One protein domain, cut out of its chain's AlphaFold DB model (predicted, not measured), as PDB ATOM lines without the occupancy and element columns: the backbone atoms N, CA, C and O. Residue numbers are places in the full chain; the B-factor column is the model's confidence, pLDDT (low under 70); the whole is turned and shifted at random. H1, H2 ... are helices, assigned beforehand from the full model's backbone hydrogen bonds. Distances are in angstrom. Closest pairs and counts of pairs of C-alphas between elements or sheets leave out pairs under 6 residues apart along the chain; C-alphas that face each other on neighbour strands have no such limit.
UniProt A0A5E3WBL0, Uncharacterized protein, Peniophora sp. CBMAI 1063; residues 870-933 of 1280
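AT A GLANCE: This is residues 870 to 933 of the 1280 residues of an uncharacterized protein of Peniophora sp. CBMAI 1063 (UniProt A0A5E3WBL0). Two helices, H1 and H2, meet near their first residues as an open V, and a shorter third helix, H3, folds back from the far end of H2 toward the opening. A long loop, residues 891 to 901, returns from the far end of H1 to the corner of the V, and residues 926 to 933 fold back after H3. The printed part has 64 residues with three named helices, H1, H2 and H3 in that order, and no named strand; the class is all helix. It is compact, with a radius of gyration of the C-alphas of 11.8 A, and spans 35 by 30 by 18 A.

HOW THE PARTS SIT: H1, residues 873 to 890, touches H2, residues 902 to 914, about perpendicular at 76 degrees. H1 touches H2 with residues 873 to 878 alone, and H2 touches H1 with residues 902 to 907 alone; the closest C-alphas of the two helices, those of Thr 874 and Asp 903, are 5.0 A apart. H2 touches H3, residues 916 to 925, with residues 908 to 912 alone, and the closest C-alphas, of Ala 912 and His 919, are 5.2 A apart. H2 and H3 form a helical hairpin, running opposite ways at a steep tilt of 42 degrees. H1 and H3 are apart. In H2 every O i to N i+4 pair is within hydrogen-bond range, against 13 of 14 in H1 and 4 of 6 in H3.

IN THESE COORDINATES: H1 begins at C-alpha 873 (18.049, 8.074, -28.525) and measures 25.3 A from first to last C-alpha. H2 begins at C-alpha 902 (23.073, 6.908, -21.248) and measures 18.6 A. H3 measures 14.8 A and ends at C-alpha 925 (32.107, 18.753, -31.799).

THE WHOLE: The two C-alphas farthest apart, of Gly 891 and Ile 914, are 35.0 A apart. The printed part has no cut. The link from H1 to H2 is long, with 11 residues, and that from H2 to H3 is tight, with 1 residue. The mean pLDDT of the printed part is 87.7, and residues 870 to 871 are under 70.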
ATOM      1  N   PRO A 870      12.023   7.049 -32.761       60.16
ATOM      2  CA  PRO A 870      12.222   5.799 -32.030       60.16
ATOM      3  C   PRO A 870      13.558   5.161 -32.444       60.16
ATOM      4  O   PRO A 870      13.890   5.125 -33.633       60.16
ATOM      5  N   GLY A 871      14.349   4.698 -31.473       66.31
ATOM      6  CA  GLY A 871      15.679   4.132 -31.726       66.31
ATOM      7  C   GLY A 871      16.727   5.158 -32.184       66.31
ATOM      8  O   GLY A 871      17.752   4.781 -32.753       66.31
ATOM      9  N   LYS A 872      16.482   6.462 -31.984       79.75
ATOM     10  CA  LYS A 872      17.437   7.555 -32.277       79.75
ATOM     11  C   LYS A 872      17.895   8.276 -31.006       79.75
ATOM     12  O   LYS A 872      18.340   9.422 -31.043       79.75
ATOM     13  N   ASP A 873      17.841   7.574 -29.885       84.31
ATOM     14  CA  ASP A 873      18.049   8.074 -28.525       84.31
ATOM     15  C   ASP A 873      19.474   8.606 -28.306       84.31
ATOM     16  O   ASP A 873      19.667   9.629 -27.653       84.31
ATOM     17  N   THR A 874      20.474   8.035 -28.994       87.50
ATOM     18  CA  THR A 874      21.826   8.622 -29.068       87.50
ATOM     19  C   THR A 874      21.809  10.035 -29.666       87.50
ATOM     20  O   THR A 874      22.459  10.928 -29.129       87.50
ATOM     21  N   PHE A 875      21.065  10.286 -30.748       87.00
ATOM     22  CA  PHE A 875      20.996  11.613 -31.377       87.00
ATOM     23  C   PHE A 875      20.277  12.630 -30.478       87.00
ATOM     24  O   PHE A 875      20.778  13.742 -30.294       87.00
ATOM     25  N   VAL A 876      19.165  12.230 -29.854       85.06
ATOM     26  CA  VAL A 876      18.447  13.057 -28.867       85.06
ATOM     27  C   VAL A 876      19.353  13.366 -27.668       85.06
ATOM     28  O   VAL A 876      19.524  14.530 -27.307       85.06
ATOM     29  N   GLY A 877      20.037  12.357 -27.125       87.56
ATOM     30  CA  GLY A 877      20.984  12.496 -26.021       87.56
ATOM     31  C   GLY A 877      22.202  13.373 -26.341       87.56
ATOM     32  O   GLY A 877      22.697  14.082 -25.463       87.56
ATOM     33  N   LEU A 878      22.688  13.386 -27.590       91.06
ATOM     34  CA  LEU A 878      23.767  14.291 -28.016       91.06
ATOM     35  C   LEU A 878      23.307  15.758 -28.001       91.06
ATOM     36  O   LEU A 878      24.079  16.631 -27.592       91.06
ATOM     37  N   ILE A 879      22.054  16.027 -28.391       88.12
ATOM     38  CA  ILE A 879      21.432  17.356 -28.291       88.12
ATOM     39  C   ILE A 879      21.211  17.728 -26.817       88.12
ATOM     40  O   ILE A 879      21.594  18.820 -26.402       88.12
ATOM     41  N   GLU A 880      20.681  16.814 -26.002       87.25
ATOM     42  CA  GLU A 880      20.471  17.009 -24.561       87.25
ATOM     43  C   GLU A 880      21.780  17.349 -23.827       87.25
ATOM     44  O   GLU A 880      21.829  18.291 -23.033       87.25
ATOM     45  N   ASN A 881      22.876  16.647 -24.139       92.44
ATOM     46  CA  ASN A 881      24.199  16.956 -23.596       92.44
ATOM     47  C   ASN A 881      24.722  18.327 -24.058       92.44
ATOM     48  O   ASN A 881      25.427  18.998 -23.302       92.44
ATOM     49  N   ALA A 882      24.416  18.751 -25.290       89.50
ATOM     50  CA  ALA A 882      24.808  20.066 -25.791       89.50
ATOM     51  C   ALA A 882      24.036  21.191 -25.080       89.50
ATOM     52  O   ALA A 882      24.659  22.136 -24.594       89.50
ATOM     53  N   VAL A 883      22.714  21.047 -24.926       87.50
ATOM     54  CA  VAL A 883      21.863  21.991 -24.178       87.50
ATOM     55  C   VAL A 883      22.301  22.071 -22.714       87.50
ATOM     56  O   VAL A 883      22.580  23.161 -22.224       87.50
ATOM     57  N   ARG A 884      22.501  20.935 -22.033       87.88
ATOM     58  CA  ARG A 884      22.992  20.911 -20.641       87.88
ATOM     59  C   ARG A 884      24.398  21.473 -20.456       87.88
ATOM     60  O   ARG A 884      24.758  21.831 -19.335       87.88
ATOM     61  N   ALA A 885      25.230  21.496 -21.498       87.19
ATOM     62  CA  ALA A 885      26.512  22.193 -21.444       87.19
ATOM     63  C   ALA A 885      26.291  23.710 -21.536       87.19
ATOM     64  O   ALA A 885      26.768  24.436 -20.670       87.19
ATOM     65  N   GLN A 886      25.476  24.161 -22.497       86.50
ATOM     66  CA  GLN A 886      25.102  25.567 -22.670       86.50
ATOM     67  C   GLN A 886      24.462  26.161 -21.398       86.50
ATOM     68  O   GLN A 886      24.928  27.184 -20.912       86.50
ATOM     69  N   GLU A 887      23.481  25.486 -20.787       85.19
ATOM     70  CA  GLU A 887      22.845  25.894 -19.513       85.19
ATOM     71  C   GLU A 887      23.842  26.061 -18.352       85.19
ATOM     72  O   GLU A 887      23.609  26.807 -17.395       85.19
ATOM     73  N   ARG A 888      24.946  25.309 -18.392       85.94
ATOM     74  CA  ARG A 888      25.979  25.324 -17.358       85.94
ATOM     75  C   ARG A 888      27.025  26.394 -17.622       85.94
ATOM     76  O   ARG A 888      27.424  27.047 -16.663       85.94
ATOM     77  N   ASP A 889      27.397  26.611 -18.877       85.81
ATOM     78  CA  ASP A 889      28.274  27.707 -19.281       85.81
ATOM     79  C   ASP A 889      27.568  29.069 -19.068       85.81
ATOM     80  O   ASP A 889      28.145  29.954 -18.440       85.81
ATOM     81  N   GLU A 890      26.282  29.203 -19.429       84.88
ATOM     82  CA  GLU A 890      25.434  30.376 -19.115       84.88
ATOM     83  C   GLU A 890      25.219  30.583 -17.606       84.88
ATOM     84  O   GLU A 890      25.051  31.708 -17.139       84.88
ATOM     85  N   GLY A 891      25.229  29.500 -16.826       83.06
ATOM     86  CA  GLY A 891      25.136  29.538 -15.369       83.06
ATOM     87  C   GLY A 891      26.477  29.677 -14.638       83.06
ATOM     88  O   GLY A 891      26.486  29.451 -13.427       83.06
ATOM     89  N   GLU A 892      27.583  29.939 -15.349       82.81
ATOM     90  CA  GLU A 892      28.979  29.988 -14.858       82.81
ATOM     91  C   GLU A 892      29.444  28.721 -14.086       82.81
ATOM     92  O   GLU A 892      30.410  28.718 -13.315       82.81
ATOM     93  N   LYS A 893      28.770  27.584 -14.304       83.50
ATOM     94  CA  LYS A 893      28.954  26.304 -13.598       83.50
ATOM     95  C   LYS A 893      29.832  25.342 -14.391       83.50
ATOM     96  O   LYS A 893      29.335  24.488 -15.127       83.50
ATOM     97  N   GLY A 894      31.137  25.365 -14.123       79.31
ATOM     98  CA  GLY A 894      32.087  24.422 -14.722       79.31
ATOM     99  C   GLY A 894      31.642  22.943 -14.678       79.31
ATOM    100  O   GLY A 894      30.940  22.501 -13.766       79.31
ATOM    101  N   MET A 895      32.097  22.158 -15.660       81.06
ATOM    102  CA  MET A 895      31.634  20.795 -16.013       81.06
ATOM    103  C   MET A 895      31.880  19.674 -14.967       81.06
ATOM    104  O   MET A 895      31.864  18.487 -15.288       81.06
ATOM    105  N   GLN A 896      32.119  20.007 -13.697       75.81
ATOM    106  CA  GLN A 896      32.281  19.029 -12.615       75.81
ATOM    107  C   GLN A 896      30.928  18.372 -12.292       75.81
ATOM    108  O   GLN A 896      29.938  19.063 -12.052       75.81
ATOM    109  N   GLY A 897      30.869  17.037 -12.311       80.94
ATOM    110  CA  GLY A 897      29.606  16.310 -12.140       80.94
ATOM    111  C   GLY A 897      28.611  16.553 -13.283       80.94
ATOM    112  O   GLY A 897      27.420  16.731 -13.037       80.94
ATOM    113  N   PHE A 898      29.092  16.636 -14.527       87.31
ATOM    114  CA  PHE A 898      28.218  16.606 -15.699       87.31
ATOM    115  C   PHE A 898      27.547  15.228 -15.837       87.31
ATOM    116  O   PHE A 898      28.214  14.203 -15.689       87.31
ATOM    117  N   LYS A 899      26.235  15.205 -16.107       88.12
ATOM    118  CA  LYS A 899      25.460  13.982 -16.365       88.12
ATOM    119  C   LYS A 899      25.185  13.876 -17.866       88.12
ATOM    120  O   LYS A 899      24.410  14.667 -18.395       88.12
ATOM    121  N   TYR A 900      25.834  12.912 -18.508       90.62
ATOM    122  CA  TYR A 900      25.630  12.566 -19.915       90.62
ATOM    123  C   TYR A 900      24.414  11.636 -20.074       90.62
ATOM    124  O   TYR A 900      24.156  10.832 -19.175       90.62
ATOM    125  N   HIS A 901      23.703  11.717 -21.202       89.81
ATOM    126  CA  HIS A 901      22.631  10.775 -21.556       89.81
ATOM    127  C   HIS A 901      23.186   9.343 -21.735       89.81
ATOM    128  O   HIS A 901      24.255   9.221 -22.346       89.81
ATOM    129  N   PRO A 902      22.523   8.271 -21.251       89.06
ATOM    130  CA  PRO A 902      23.073   6.908 -21.248       89.06
ATOM    131  C   PRO A 902      23.655   6.446 -22.590       89.06
ATOM    132  O   PRO A 902      24.829   6.086 -22.651       89.06
ATOM    133  N   ASP A 903      22.906   6.577 -23.680       87.88
ATOM    134  CA  ASP A 903      23.310   6.070 -25.002       87.88
ATOM    135  C   ASP A 903      24.492   6.860 -25.577       87.88
ATOM    136  O   ASP A 903      25.297   6.331 -26.333       87.88
ATOM    137  N   THR A 904      24.688   8.116 -25.154       90.69
ATOM    138  CA  THR A 904      25.888   8.892 -25.522       90.69
ATOM    139  C   THR A 904      27.141   8.465 -24.763       90.69
ATOM    140  O   THR A 904      28.254   8.693 -25.244       90.69
ATOM    141  N   ILE A 905      26.976   7.846 -23.587       90.44
ATOM    142  CA  ILE A 905      28.068   7.193 -22.857       90.44
ATOM    143  C   ILE A 905      28.444   5.909 -23.597       90.44
ATOM    144  O   ILE A 905      29.631   5.653 -23.766       90.44
ATOM    145  N   GLU A 906      27.466   5.137 -24.074       89.62
ATOM    146  CA  GLU A 906      27.716   3.918 -24.848       89.62
ATOM    147  C   GLU A 906      28.313   4.216 -26.230       89.62
ATOM    148  O   GLU A 906      29.415   3.759 -26.520       89.62
ATOM    149  N   PHE A 907      27.669   5.062 -27.040       92.38
ATOM    150  CA  PHE A 907      28.180   5.529 -28.334       92.38
ATOM    151  C   PHE A 907      29.615   6.059 -28.219       92.38
ATOM    152  O   PHE A 907      30.495   5.663 -28.983       92.38
ATOM    153  N   GLY A 908      29.881   6.914 -27.225       93.25
ATOM    154  CA  GLY A 908      31.224   7.426 -26.977       93.25
ATOM    155  C   GLY A 908      32.205   6.355 -26.480       93.25
ATOM    156  O   GLY A 908      33.388   6.431 -26.803       93.25
ATOM    157  N   HIS A 909      31.754   5.342 -25.736       92.44
ATOM    158  CA  HIS A 909      32.609   4.238 -25.298       92.44
ATOM    159  C   HIS A 909      32.977   3.319 -26.465       92.44
ATOM    160  O   HIS A 909      34.160   3.047 -26.664       92.44
ATOM    161  N   ASN A 910      31.998   2.930 -27.283       91.69
ATOM    162  CA  ASN A 910      32.182   2.098 -28.471       91.69
ATOM    163  C   ASN A 910      33.095   2.811 -29.482       91.69
ATOM    164  O   ASN A 910      34.078   2.238 -29.946       91.69
ATOM    165  N   LEU A 911      32.876   4.110 -29.714       93.19
ATOM    166  CA  LEU A 911      33.761   4.940 -30.534       93.19
ATOM    167  C   LEU A 911      35.188   5.030 -29.957       93.19
ATOM    168  O   LEU A 911      36.153   4.994 -30.715       93.19
ATOM    169  N   ALA A 912      35.346   5.113 -28.630       93.25
ATOM    170  CA  ALA A 912      36.657   5.113 -27.968       93.25
ATOM    171  C   ALA A 912      37.361   3.742 -27.961       93.25
ATOM    172  O   ALA A 912      38.570   3.701 -27.731       93.25
ATOM    173  N   ILE A 913      36.627   2.646 -28.183       90.12
ATOM    174  CA  ILE A 913      37.169   1.294 -28.375       90.12
ATOM    175  C   ILE A 913      37.619   1.124 -29.831       90.12
ATOM    176  O   ILE A 913      38.774   0.785 -30.062       90.12
ATOM    177  N   ILE A 914      36.742   1.433 -30.795       92.38
ATOM    178  CA  ILE A 914      37.002   1.288 -32.238       92.38
ATOM    179  C   ILE A 914      38.122   2.232 -32.701       92.38
ATOM    180  O   ILE A 914      39.030   1.826 -33.418       92.38
ATOM    181  N   SER A 915      38.079   3.508 -32.299       93.62
ATOM    182  CA  SER A 915      39.133   4.470 -32.626       93.62
ATOM    183  C   SER A 915      39.198   5.620 -31.612       93.62
ATOM    184  O   SER A 915      38.434   6.589 -31.698       93.62
ATOM    185  N   PRO A 916      40.188   5.608 -30.697       92.12
ATOM    186  CA  PRO A 916      40.488   6.746 -29.827       92.12
ATOM    187  C   PRO A 916      40.694   8.070 -30.584       92.12
ATOM    188  O   PRO A 916      40.428   9.136 -30.026       92.12
ATOM    189  N   GLN A 917      41.127   8.019 -31.852       91.44
ATOM    190  CA  GLN A 917      41.261   9.197 -32.717       91.44
ATOM    191  C   GLN A 917      39.901   9.711 -33.208       91.44
ATOM    192  O   GLN A 917      39.642  10.912 -33.118       91.44
ATOM    193  N   ALA A 918      39.002   8.825 -33.656       92.44
ATOM    194  CA  ALA A 918      37.637   9.205 -34.025       92.44
ATOM    195  C   ALA A 918      36.875   9.756 -32.810       92.44
ATOM    196  O   ALA A 918      36.242  10.807 -32.902       92.44
ATOM    197  N   HIS A 919      37.034   9.137 -31.636       95.19
ATOM    198  CA  HIS A 919      36.522   9.680 -30.379       95.19
ATOM    199  C   HIS A 919      37.095  11.073 -30.070       95.19
ATOM    200  O   HIS A 919      36.353  11.990 -29.709       95.19
ATOM    201  N   ALA A 920      38.405  11.275 -30.235       91.25
ATOM    202  CA  ALA A 920      39.027  12.585 -30.054       91.25
ATOM    203  C   ALA A 920      38.473  13.636 -31.037       91.25
ATOM    204  O   ALA A 920      38.268  14.777 -30.634       91.25
ATOM    205  N   ALA A 921      38.183  13.268 -32.289       92.75
ATOM    206  CA  ALA A 921      37.548  14.153 -33.265       92.75
ATOM    207  C   ALA A 921      36.092  14.488 -32.889       92.75
ATOM    208  O   ALA A 921      35.748  15.663 -32.762       92.75
ATOM    209  N   VAL A 922      35.258  13.476 -32.625       92.06
ATOM    210  CA  VAL A 922      33.841  13.647 -32.256       92.06
ATOM    211  C   VAL A 922      33.695  14.441 -30.955       92.06
ATOM    212  O   VAL A 922      32.855  15.333 -30.888       92.06
ATOM    213  N   SER A 923      34.562  14.221 -29.959       90.44
ATOM    214  CA  SER A 923      34.544  14.959 -28.682       90.44
ATOM    215  C   SER A 923      34.918  16.451 -28.775       90.44
ATOM    216  O   SER A 923      34.703  17.188 -27.812       90.44
ATOM    217  N   LYS A 924      35.439  16.927 -29.920       89.62
ATOM    218  CA  LYS A 924      35.598  18.370 -30.199       89.62
ATOM    219  C   LYS A 924      34.280  19.029 -30.610       89.62
ATOM    220  O   LYS A 924      34.096  20.213 -30.349       89.62
ATOM    221  N   VAL A 925      33.391  18.274 -31.257       89.88
ATOM    222  CA  VAL A 925      32.107  18.753 -31.799       89.88
ATOM    223  C   VAL A 925      30.973  18.502 -30.805       89.88
ATOM    224  O   VAL A 925      30.207  19.407 -30.484       89.88
ATOM    225  N   PHE A 926      30.890  17.282 -30.273       90.69
ATOM    226  CA  PHE A 926      29.811  16.827 -29.405       90.69
ATOM    227  C   PHE A 926      30.258  16.645 -27.954       90.69
ATOM    228  O   PHE A 926      31.379  16.230 -27.656       90.69
ATOM    229  N   LYS A 927      29.339  16.906 -27.019       90.50
ATOM    230  CA  LYS A 927      29.576  16.762 -25.579       90.50
ATOM    231  C   LYS A 927      29.402  15.294 -25.155       90.50
ATOM    232  O   LYS A 927      28.355  14.909 -24.644       90.50
ATOM    233  N   ILE A 928      30.444  14.488 -25.359       92.56
ATOM    234  CA  ILE A 928      30.546  13.088 -24.898       92.56
ATOM    235  C   ILE A 928      31.565  12.937 -23.744       92.56
ATOM    236  O   ILE A 928      32.370  13.852 -23.518       92.56
ATOM    237  N   PRO A 929      31.537  11.840 -22.961       90.62
ATOM    238  CA  PRO A 929      32.515  11.607 -21.897       90.62
ATOM    239  C   PRO A 929      33.960  11.497 -22.404       90.62
ATOM    240  O   PRO A 929      34.236  10.948 -23.463       90.62
ATOM    241  N   SER A 930      34.927  11.972 -21.613       89.06
ATOM    242  CA  SER A 930      36.354  11.795 -21.932       89.06
ATOM    243  C   SER A 930      36.812  10.334 -21.784       89.06
ATOM    244  O   SER A 930      36.326   9.626 -20.903       89.06
ATOM    245  N   ILE A 931      37.852   9.919 -22.521       89.69
ATOM    246  CA  ILE A 931      38.463   8.574 -22.401       89.69
ATOM    247  C   ILE A 931      38.855   8.243 -20.947       89.69
ATOM    248  O   ILE A 931      38.654   7.123 -20.473       89.69
ATOM    249  N   ARG A 932      39.322   9.248 -20.192       87.56
ATOM    250  CA  ARG A 932      39.638   9.130 -18.759       87.56
ATOM    251  C   ARG A 932      38.423   8.763 -17.898       87.56
ATOM    252  O   ARG A 932      38.588   8.077 -16.893       87.56
ATOM    253  N   ALA A 933      37.216   9.189 -18.273       87.12
ATOM    254  CA  ALA A 933      35.989   8.816 -17.572       87.12
ATOM    255  C   ALA A 933      35.667   7.328 -17.785       87.12
ATOM    256  O   ALA A 933      35.418   6.628 -16.807       87.12
TER     257      ALA A 933